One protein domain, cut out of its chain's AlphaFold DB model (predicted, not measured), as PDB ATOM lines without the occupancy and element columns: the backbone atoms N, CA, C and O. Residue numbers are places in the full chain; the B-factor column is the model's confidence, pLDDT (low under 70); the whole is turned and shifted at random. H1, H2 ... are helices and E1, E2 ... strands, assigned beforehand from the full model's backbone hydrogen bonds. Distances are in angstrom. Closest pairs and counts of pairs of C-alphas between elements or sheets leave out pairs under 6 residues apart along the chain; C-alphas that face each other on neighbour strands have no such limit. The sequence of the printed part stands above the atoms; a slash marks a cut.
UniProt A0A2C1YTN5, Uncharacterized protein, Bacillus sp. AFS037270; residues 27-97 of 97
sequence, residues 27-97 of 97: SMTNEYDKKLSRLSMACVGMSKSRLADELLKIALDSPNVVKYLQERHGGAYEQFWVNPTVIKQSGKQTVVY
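This is residues 27 to 97 of the 97 residues of an uncharacterized protein of Bacillus sp. AFS037270 (UniProt A0A2C1YTN5). A two-stranded hairpin, E1 and E2, stands at one end of an open, flat frame of three helices, with H2 as the crossbar and H1 and H3 at its two ends, each about perpendicular to it. The space between H1 and H3 is empty, and residues 72 to 77 and 88 to 93 stick out. The printed part has 71 residues with three named helices and two named strands, in the order H1, H2, H3, E1, E2; the sheet, E1 - E2, is antiparallel and the class is mixed, helices and strands. The whole is loose, with a radius of gyration of the C-alphas of 16.0 A and spans of 40 by 37 by 14 A.

E1 is residues 85 to 89, 12.3 A long, and E2 is residues 92 to 96, 12.4 A long, ending with C-alpha 96 at (-28.759, -22.316, 7.247). H2, the longest helix, is residues 48 to 61, 20.0 A. H1 is residues 30 to 42, 18.6 A, beginning with C-alpha 30 at (-45.804, -8.187, 32.056). H3 is residues 63 to 73, 15.4 A.

The hairpin of E1 and E2 is antiparallel at 152 degrees, with N 85 and O 96 at 2.8 A and N 94 and O 87 at 3.0 A, within hydrogen-bond range. The closest C-alphas of E2 and H2, Val 96 and Asp 61, are 6.7 A apart. H2 and H3 only just touch, with 3 pairs of C-alphas within 8 A, and only at the corner by their link; the closest C-alphas are those of Ala 59 and Val 65, 5.9 A, and the lines are about perpendicular at 87 degrees. H1, with residues 36 to 40 alone, touches residues 48 to 52 of H2, about perpendicular at 86 degrees; the closest C-alphas are those of Ser 40 and Lys 48, 5.8 A. H1 and H3 are apart. In H1, H2 and H3 every O i to N i+4 pair is within hydrogen-bond range.

The C-alphas farthest apart, those of Asn 30 and Gly 91, are 47.6 A apart. The printed part has no cut, and the link from H3 to E1, 11 residues, is long. Mean pLDDT of the printed part is 81.8; residues 27 to 28, 86 and 88 to 97 are under 70.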
ATOM      1  N   SER A  27     -48.821 -16.003  25.500       58.81
ATOM      2  CA  SER A  27     -48.826 -15.750  26.942       58.81
ATOM      3  C   SER A  27     -47.459 -15.192  27.335       58.81
ATOM      4  O   SER A  27     -46.453 -15.897  27.264       58.81
ATOM      5  N   MET A  28     -47.407 -13.907  27.683       66.06
ATOM      6  CA  MET A  28     -46.179 -13.206  28.054       66.06
ATOM      7  C   MET A  28     -46.312 -12.655  29.469       66.06
ATOM      8  O   MET A  28     -47.371 -12.163  29.858       66.06
ATOM      9  N   THR A  29     -45.225 -12.691  30.242       77.19
ATOM     10  CA  THR A  29     -45.190 -11.941  31.502       77.19
ATOM     11  C   THR A  29     -45.216 -10.436  31.207       77.19
ATOM     12  O   THR A  29     -44.811  -9.984  30.131       77.19
ATOM     13  N   ASN A  30     -45.661  -9.643  32.186       77.94
ATOM     14  CA  ASN A  30     -45.804  -8.187  32.056       77.94
ATOM     15  C   ASN A  30     -44.486  -7.494  31.634       77.94
ATOM     16  O   ASN A  30     -44.490  -6.481  30.939       77.94
ATOM     17  N   GLU A  31     -43.331  -8.057  32.000       85.56
ATOM     18  CA  GLU A  31     -42.028  -7.522  31.598       85.56
ATOM     19  C   GLU A  31     -41.744  -7.709  30.099       85.56
ATOM     20  O   GLU A  31     -41.343  -6.760  29.419       85.56
ATOM     21  N   TYR A  32     -41.972  -8.911  29.562       84.50
ATOM     22  CA  TYR A  32     -41.723  -9.182  28.148       84.50
ATOM     23  C   TYR A  32     -42.748  -8.489  27.246       84.50
ATOM     24  O   TYR A  32     -42.373  -8.033  26.169       84.50
ATOM     25  N   ASP A  33     -43.999  -8.321  27.693       85.50
ATOM     26  CA  ASP A  33     -44.980  -7.526  26.944       85.50
ATOM     27  C   ASP A  33     -44.550  -6.053  26.836       85.50
ATOM     28  O   ASP A  33     -44.607  -5.468  25.753       85.50
ATOM     29  N   LYS A  34     -44.017  -5.462  27.917       89.94
ATOM     30  CA  LYS A  34     -43.455  -4.100  27.879       89.94
ATOM     31  C   LYS A  34     -42.270  -3.994  26.922       89.94
ATOM     32  O   LYS A  34     -42.198  -3.029  26.158       89.94
ATOM     33  N   LYS A  35     -41.350  -4.967  26.943       90.38
ATOM     34  CA  LYS A  35     -40.207  -5.021  26.011       90.38
ATOM     35  C   LYS A  35     -40.688  -5.099  24.563       90.38
ATOM     36  O   LYS A  35     -40.273  -4.280  23.745       90.38
ATOM     37  N   LEU A  36     -41.619  -6.008  24.273       89.19
ATOM     38  CA  LEU A  36     -42.189  -6.176  22.940       89.19
ATOM     39  C   LEU A  36     -42.954  -4.926  22.487       89.19
ATOM     40  O   LEU A  36     -42.828  -4.523  21.338       89.19
ATOM     41  N   SER A  37     -43.689  -4.268  23.387       89.25
ATOM     42  CA  SER A  37     -44.395  -3.018  23.093       89.25
ATOM     43  C   SER A  37     -43.439  -1.881  22.738       89.25
ATOM     44  O   SER A  37     -43.695  -1.138  21.796       89.25
ATOM     45  N   ARG A  38     -42.325  -1.741  23.466       91.88
ATOM     46  CA  ARG A  38     -41.302  -0.726  23.170       91.88
ATOM     47  C   ARG A  38     -40.610  -0.996  21.840       91.88
ATOM     48  O   ARG A  38     -40.455  -0.075  21.046       91.88
ATOM     49  N   LEU A  39     -40.245  -2.252  21.591       91.38
ATOM     50  CA  LEU A  39     -39.613  -2.653  20.338       91.38
ATOM     51  C   LEU A  39     -40.564  -2.459  19.147       91.38
ATOM     52  O   LEU A  39     -40.161  -1.930  18.122       91.38
ATOM     53  N   SER A  40     -41.844  -2.789  19.317       91.94
ATOM     54  CA  SER A  40     -42.910  -2.543  18.337       91.94
ATOM     55  C   SER A  40     -43.002  -1.068  17.936       91.94
ATOM     56  O   SER A  40     -43.041  -0.763  16.744       91.94
ATOM     57  N   MET A  41     -42.958  -0.147  18.904       91.00
ATOM     58  CA  MET A  41     -42.944   1.290  18.611       91.00
ATOM     59  C   MET A  41     -41.661   1.726  17.894       91.00
ATOM     60  O   MET A  41     -41.732   2.526  16.967       91.00
ATOM     61  N   ALA A  42     -40.503   1.183  18.284       91.44
ATOM     62  CA  ALA A  42     -39.225   1.489  17.642       91.44
ATOM     63  C   ALA A  42     -39.154   0.979  16.188       91.44
ATOM     64  O   ALA A  42     -38.588   1.642  15.321       91.44
ATOM     65  N   CYS A  43     -39.769  -0.168  15.894       88.38
ATOM     66  CA  CYS A  43     -39.817  -0.784  14.567       88.38
ATOM     67  C   CYS A  43     -40.975  -0.234  13.712       88.38
ATOM     68  O   CYS A  43     -41.821  -0.997  13.248       88.38
ATOM     69  N   VAL A  44     -41.028   1.089  13.514       89.06
ATOM     70  CA  VAL A  44     -42.016   1.780  12.648       89.06
ATOM     71  C   VAL A  44     -43.470   1.400  12.988       89.06
ATOM     72  O   VAL A  44     -44.321   1.238  12.116       89.06
ATOM     73  N   GLY A  45     -43.767   1.198  14.275       81.38
ATOM     74  CA  GLY A  45     -45.119   0.867  14.730       81.38
ATOM     75  C   GLY A  45     -45.647  -0.493  14.251       81.38
ATOM     76  O   GLY A  45     -46.860  -0.666  14.124       81.38
ATOM     77  N   MET A  46     -44.772  -1.468  13.978       86.50
ATOM     78  CA  MET A  46     -45.192  -2.843  13.679       86.50
ATOM     79  C   MET A  46     -46.065  -3.418  14.798       86.50
ATOM     80  O   MET A  46     -45.799  -3.200  15.975       86.50
ATOM     81  N   SER A  47     -47.079  -4.219  14.458       86.81
ATOM     82  CA  SER A  47     -47.895  -4.886  15.478       86.81
ATOM     83  C   SER A  47     -47.056  -5.872  16.301       86.81
ATOM     84  O   SER A  47     -46.190  -6.565  15.762       86.81
ATOM     85  N   LYS A  48     -47.344  -5.982  17.607       86.44
ATOM     86  CA  LYS A  48     -46.654  -6.918  18.516       86.44
ATOM     87  C   LYS A  48     -46.626  -8.348  17.965       86.44
ATOM     88  O   LYS A  48     -45.597  -9.007  18.027       86.44
ATOM     89  N   SER A  49     -47.739  -8.804  17.387       83.38
ATOM     90  CA  SER A  49     -47.864 -10.146  16.808       83.38
ATOM     91  C   SER A  49     -46.952 -10.354  15.600       83.38
ATOM     92  O   SER A  49     -46.313 -11.393  15.503       83.38
ATOM     93  N   ARG A  50     -46.859  -9.364  14.702       84.25
ATOM     94  CA  ARG A  50     -45.961  -9.437  13.544       84.25
ATOM     95  C   ARG A  50     -44.503  -9.430  13.986       84.25
ATOM     96  O   ARG A  50     -43.708 -10.207  13.484       84.25
ATOM     97  N   LEU A  51     -44.168  -8.576  14.945       88.50
ATOM     98  CA  LEU A  51     -42.818  -8.505  15.482       88.50
ATOM     99  C   LEU A  51     -42.414  -9.807  16.193       88.50
ATOM    100  O   LEU A  51     -41.281 -10.248  16.056       88.50
ATOM    101  N   ALA A  52     -43.339 -10.439  16.921       87.38
ATOM    102  CA  ALA A  52     -43.103 -11.739  17.543       87.38
ATOM    103  C   ALA A  52     -42.866 -12.851  16.505       87.38
ATOM    104  O   ALA A  52     -41.989 -13.683  16.712       87.38
ATOM    105  N   ASP A  53     -43.604 -12.843  15.389       86.31
ATOM    106  CA  ASP A  53     -43.402 -13.779  14.274       86.31
ATOM    107  C   ASP A  53     -42.014 -13.617  13.628       86.31
ATOM    108  O   ASP A  53     -41.301 -14.598  13.432       86.31
ATOM    109  N   GLU A  54     -41.581 -12.379  13.371       89.44
ATOM    110  CA  GLU A  54     -40.234 -12.106  12.844       89.44
ATOM    111  C   GLU A  54     -39.133 -12.522  13.830       89.44
ATOM    112  O   GLU A  54     -38.157 -13.163  13.445       89.44
ATOM    113  N   LEU A  55     -39.299 -12.211  15.121       90.19
ATOM    114  CA  LEU A  55     -38.354 -12.632  16.158       90.19
ATOM    115  C   LEU A  55     -38.253 -14.155  16.255       90.19
ATOM    116  O   LEU A  55     -37.158 -14.664  16.471       90.19
ATOM    117  N   LEU A  56     -39.365 -14.876  16.085       88.38
ATOM    118  CA  LEU A  56     -39.373 -16.335  16.088       88.38
ATOM    119  C   LEU A  56     -38.565 -16.901  14.914       88.38
ATOM    120  O   LEU A  56     -37.754 -17.795  15.129       88.38
ATOM    121  N   LYS A  57     -38.739 -16.359  13.703       88.00
ATOM    122  CA  LYS A  57     -37.963 -16.774  12.520       88.00
ATOM    123  C   LYS A  57     -36.471 -16.532  12.725       88.00
ATOM    124  O   LYS A  57     -35.683 -17.458  12.611       88.00
ATOM    125  N   ILE A  58     -36.101 -15.322  13.151       89.12
ATOM    126  CA  ILE A  58     -34.702 -14.966  13.433       89.12
ATOM    127  C   ILE A  58     -34.108 -15.864  14.527       89.12
ATOM    128  O   ILE A  58     -32.941 -16.243  14.458       89.12
ATOM    129  N   ALA A  59     -34.889 -16.187  15.559       89.25
ATOM    130  CA  ALA A  59     -34.445 -17.059  16.639       89.25
ATOM    131  C   ALA A  59     -34.189 -18.495  16.159       89.25
ATOM    132  O   ALA A  59     -33.212 -19.095  16.598       89.25
ATOM    133  N   LEU A  60     -35.034 -19.025  15.268       87.44
ATOM    134  CA  LEU A  60     -34.871 -20.361  14.688       87.44
ATOM    135  C   LEU A  60     -33.722 -20.421  13.672       87.44
ATOM    136  O   LEU A  60     -32.994 -21.403  13.661       87.44
ATOM    137  N   ASP A  61     -33.487 -19.347  12.919       86.75
ATOM    138  CA  ASP A  61     -32.357 -19.256  11.986       86.75
ATOM    139  C   ASP A  61     -31.014 -19.011  12.703       86.75
ATOM    140  O   ASP A  61     -29.946 -19.056  12.089       86.75
ATOM    141  N   SER A  62     -31.038 -18.697  14.006       86.88
ATOM    142  CA  SER A  62     -29.842 -18.357  14.773       86.88
ATOM    143  C   SER A  62     -29.196 -19.599  15.405       86.88
ATOM    144  O   SER A  62     -29.738 -20.146  16.374       86.88
ATOM    145  N   PRO A  63     -27.970 -19.973  14.977       87.38
ATOM    146  CA  PRO A  63     -27.230 -21.119  15.511       87.38
ATOM    147  C   PRO A  63     -27.145 -21.117  17.035       87.38
ATOM    148  O   PRO A  63     -27.310 -22.135  17.704       87.38
ATOM    149  N   ASN A  64     -26.866 -19.934  17.583       88.75
ATOM    150  CA  ASN A  64     -26.577 -19.753  18.996       88.75
ATOM    151  C   ASN A  64     -27.843 -19.884  19.838       88.75
ATOM    152  O   ASN A  64     -27.797 -20.450  20.927       88.75
ATOM    153  N   VAL A  65     -28.969 -19.373  19.333       90.25
ATOM    154  CA  VAL A  65     -30.247 -19.428  20.047       90.25
ATOM    155  C   VAL A  65     -30.773 -20.858  20.059       90.25
ATOM    156  O   VAL A  65     -31.111 -21.365  21.126       90.25
ATOM    157  N   VAL A  66     -30.774 -21.530  18.905       89.75
ATOM    158  CA  VAL A  66     -31.207 -22.929  18.785       89.75
ATOM    159  C   VAL A  66     -30.357 -23.837  19.668       89.75
ATOM    160  O   VAL A  66     -30.904 -24.583  20.481       89.75
ATOM    161  N   LYS A  67     -29.024 -23.723  19.583       88.75
ATOM    162  CA  LYS A  67     -28.104 -24.506  20.415       88.75
ATOM    163  C   LYS A  67     -28.357 -24.277  21.904       88.75
ATOM    164  O   LYS A  67     -28.507 -25.244  22.643       88.75
ATOM    165  N   TYR A  68     -28.475 -23.020  22.333       90.94
ATOM    166  CA  TYR A  68     -28.762 -22.687  23.729       90.94
ATOM    167  C   TYR A  68     -30.070 -23.319  24.225       90.94
ATOM    168  O   TYR A  68     -30.114 -23.876  25.323       90.94
ATOM    169  N   LEU A  69     -31.141 -23.252  23.427       90.50
ATOM    170  CA  LEU A  69     -32.435 -23.831  23.792       90.50
ATOM    171  C   LEU A  69     -32.380 -25.363  23.846       90.50
ATOM    172  O   LEU A  69     -32.920 -25.949  24.783       90.50
ATOM    173  N   GLN A  70     -31.700 -26.009  22.895       89.69
ATOM    174  CA  GLN A  70     -31.519 -27.463  22.873       89.69
ATOM    175  C   GLN A  70     -30.662 -27.965  24.037       89.69
ATOM    176  O   GLN A  70     -31.026 -28.945  24.674       89.69
ATOM    177  N   GLU A  71     -29.582 -27.271  24.390       89.44
ATOM    178  CA  GLU A  71     -28.754 -27.634  25.548       89.44
ATOM    179  C   GLU A  71     -29.507 -27.437  26.870       89.44
ATOM    180  O   GLU A  71     -29.380 -28.236  27.797       89.44
ATOM    181  N   ARG A  72     -30.328 -26.383  26.962       89.75
ATOM    182  CA  ARG A  72     -31.074 -26.060  28.182       89.75
ATOM    183  C   ARG A  72     -32.324 -26.922  28.380       89.75
ATOM    184  O   ARG A  72     -32.699 -27.174  29.524       89.75
ATOM    185  N   HIS A  73     -32.991 -27.324  27.298       86.62
ATOM    186  CA  HIS A  73     -34.320 -27.948  27.348       86.62
ATOM    187  C   HIS A  73     -34.460 -29.247  26.539       86.62
ATOM    188  O   HIS A  73     -35.432 -29.968  26.745       86.62
ATOM    189  N   GLY A  74     -33.533 -29.556  25.630       74.44
ATOM    190  CA  GLY A  74     -33.642 -30.669  24.678       74.44
ATOM    191  C   GLY A  74     -33.553 -32.061  25.305       74.44
ATOM    192  O   GLY A  74     -34.107 -33.012  24.753       74.44
ATOM    193  N   GLY A  75     -32.929 -32.189  26.481       73.25
ATOM    194  CA  GLY A  75     -32.904 -33.438  27.246       73.25
ATOM    195  C   GLY A  75     -32.430 -34.645  26.424       73.25
ATOM    196  O   GLY A  75     -31.495 -34.541  25.641       73.25
ATOM    197  N   ALA A  76     -33.089 -35.794  26.607       73.06
ATOM    198  CA  ALA A  76     -32.684 -37.087  26.039       73.06
ATOM    199  C   ALA A  76     -33.116 -37.334  24.577       73.06
ATOM    200  O   ALA A  76     -32.845 -38.408  24.042       73.06
ATOM    201  N   TYR A  77     -33.814 -36.395  23.930       81.31
ATOM    202  CA  TYR A  77     -34.374 -36.601  22.588       81.31
ATOM    203  C   TYR A  77     -33.531 -35.937  21.496       81.31
ATOM    204  O   TYR A  77     -33.999 -35.063  20.761       81.31
ATOM    205  N   GLU A  78     -32.276 -36.367  21.382       78.81
ATOM    206  CA  GLU A  78     -31.311 -35.837  20.410       78.81
ATOM    207  C   GLU A  78     -31.781 -35.973  18.955       78.81
ATOM    208  O   GLU A  78     -31.442 -35.142  18.115       78.81
ATOM    209  N   GLN A  79     -32.637 -36.953  18.644       83.50
ATOM    210  CA  GLN A  79     -33.149 -37.146  17.285       83.50
ATOM    211  C   GLN A  79     -34.007 -35.984  16.756       83.50
ATOM    212  O   GLN A  79     -34.228 -35.897  15.551       83.50
ATOM    213  N   PHE A  80     -34.510 -35.112  17.636       85.06
ATOM    214  CA  PHE A  80     -35.296 -33.934  17.253       85.06
ATOM    215  C   PHE A  80     -34.487 -32.639  17.290       85.06
ATOM    216  O   PHE A  80     -35.058 -31.558  17.145       85.06
ATOM    217  N   TRP A  81     -33.173 -32.724  17.501       86.69
ATOM    218  CA  TRP A  81     -32.325 -31.545  17.457       86.69
ATOM    219  C   TRP A  81     -32.288 -30.987  16.037       86.69
ATOM    220  O   TRP A  81     -32.020 -31.691  15.060       86.69
ATOM    221  N   VAL A  82     -32.558 -29.692  15.940       85.50
ATOM    222  CA  VAL A  82     -32.414 -28.912  14.724       85.50
ATOM    223  C   VAL A  82     -30.921 -28.757  14.472       85.50
ATOM    224  O   VAL A  82     -30.192 -28.121  15.239       85.50
ATOM    225  N   ASN A  83     -30.463 -29.404  13.407       80.75
ATOM    226  CA  ASN A  83     -29.081 -29.351  12.971       80.75
ATOM    227  C   ASN A  83     -28.951 -28.366  11.805       80.75
ATOM    228  O   ASN A  83     -29.800 -28.380  10.911       80.75
ATOM    229  N   PRO A  84     -27.878 -27.558  11.769       77.44
ATOM    230  CA  PRO A  84     -27.608 -26.701  10.627       77.44
ATOM    231  C   PRO A  84     -27.525 -27.520   9.346       77.44
ATOM    232  O   PRO A  84     -26.765 -28.489   9.256       77.44
ATOM    233  N   THR A  85     -28.231 -27.072   8.319       74.81
ATOM    234  CA  THR A  85     -28.062 -27.590   6.969       74.81
ATOM    235  C   THR A  85     -27.029 -26.733   6.243       74.81
ATOM    236  O   THR A  85     -27.209 -25.534   6.027       74.81
ATOM    237  N   VAL A  86     -25.910 -27.345   5.850       69.19
ATOM    238  CA  VAL A  86     -24.893 -26.668   5.038       69.19
ATOM    239  C   VAL A  86     -25.311 -26.743   3.574       69.19
ATOM    240  O   VAL A  86     -25.181 -27.786   2.933       69.19
ATOM    241  N   ILE A  87     -25.788 -25.627   3.027       72.81
ATOM    242  CA  ILE A  87     -26.128 -25.526   1.610       72.81
ATOM    243  C   ILE A  87     -24.886 -25.042   0.855       72.81
ATOM    244  O   ILE A  87     -24.343 -23.967   1.118       72.81
ATOM    245  N   LYS A  88     -24.414 -25.850  -0.099       63.88
ATOM    246  CA  LYS A  88     -23.364 -25.464  -1.050       63.88
ATOM    247  C   LYS A  88     -24.026 -24.943  -2.324       63.88
ATOM    248  O   LYS A  88     -24.508 -25.741  -3.122       63.88
ATOM    249  N   GLN A  89     -24.022 -23.629  -2.537       68.69
ATOM    250  CA  GLN A  89     -24.415 -23.031  -3.818       68.69
ATOM    251  C   GLN A  89     -23.219 -22.324  -4.459       68.69
ATOM    252  O   GLN A  89     -22.601 -21.447  -3.860       68.69
ATOM    253  N   SER A  90     -22.887 -22.727  -5.690       59.44
ATOM    254  CA  SER A  90     -21.912 -22.055  -6.567       59.44
ATOM    255  C   SER A  90     -20.568 -21.710  -5.905       59.44
ATOM    256  O   SER A  90     -20.035 -20.620  -6.088       59.44
ATOM    257  N   GLY A  91     -20.022 -22.625  -5.098       69.44
ATOM    258  CA  GLY A  91     -18.717 -22.458  -4.446       69.44
ATOM    259  C   GLY A  91     -18.723 -21.648  -3.143       69.44
ATOM    260  O   GLY A  91     -17.701 -21.620  -2.461       69.44
ATOM    261  N   LYS A  92     -19.857 -21.060  -2.734       56.00
ATOM    262  CA  LYS A  92     -20.042 -20.509  -1.383       56.00
ATOM    263  C   LYS A  92     -20.766 -21.519  -0.494       56.00
ATOM    264  O   LYS A  92     -21.780 -22.100  -0.878       56.00
ATOM    265  N   GLN A  93     -20.216 -21.737   0.698       63.75
ATOM    266  CA  GLN A  93     -20.889 -22.475   1.763       63.75
ATOM    267  C   GLN A  93     -21.741 -21.493   2.561       63.75
ATOM    268  O   GLN A  93     -21.233 -20.469   3.022       63.75
ATOM    269  N   THR A  94     -23.024 -21.798   2.722       63.84
ATOM    270  CA  THR A  94     -23.918 -21.045   3.601       63.84
ATOM    271  C   THR A  94     -24.531 -22.018   4.595       63.84
ATOM    272  O   THR A  94     -25.099 -23.038   4.210       63.84
ATOM    273  N   VAL A  95     -24.345 -21.728   5.881       63.44
ATOM    274  CA  VAL A  95     -24.943 -22.497   6.974       63.44
ATOM    275  C   VAL A  95     -26.319 -21.898   7.227       63.44
ATOM    276  O   VAL A  95     -26.413 -20.715   7.545       63.44
ATOM    277  N   VAL A  96     -27.360 -22.700   7.030       64.00
ATOM    278  CA  VAL A  96     -28.759 -22.316   7.247       64.00
ATOM    279  C   VAL A  96     -29.308 -23.213   8.353       64.00
ATOM    280  O   VAL A  96     -29.014 -24.410   8.357       64.00
ATOM    281  N   TYR A  97     -30.026 -22.631   9.308       57.72
ATOM    282  CA  TYR A  97     -30.714 -23.363  10.375       57.72
ATOM    283  C   TYR A  97     -32.187 -23.557  10.022       57.72
ATOM    284  O   TYR A  97     -32.707 -22.726   9.247       57.72
TER     285      TYR A  97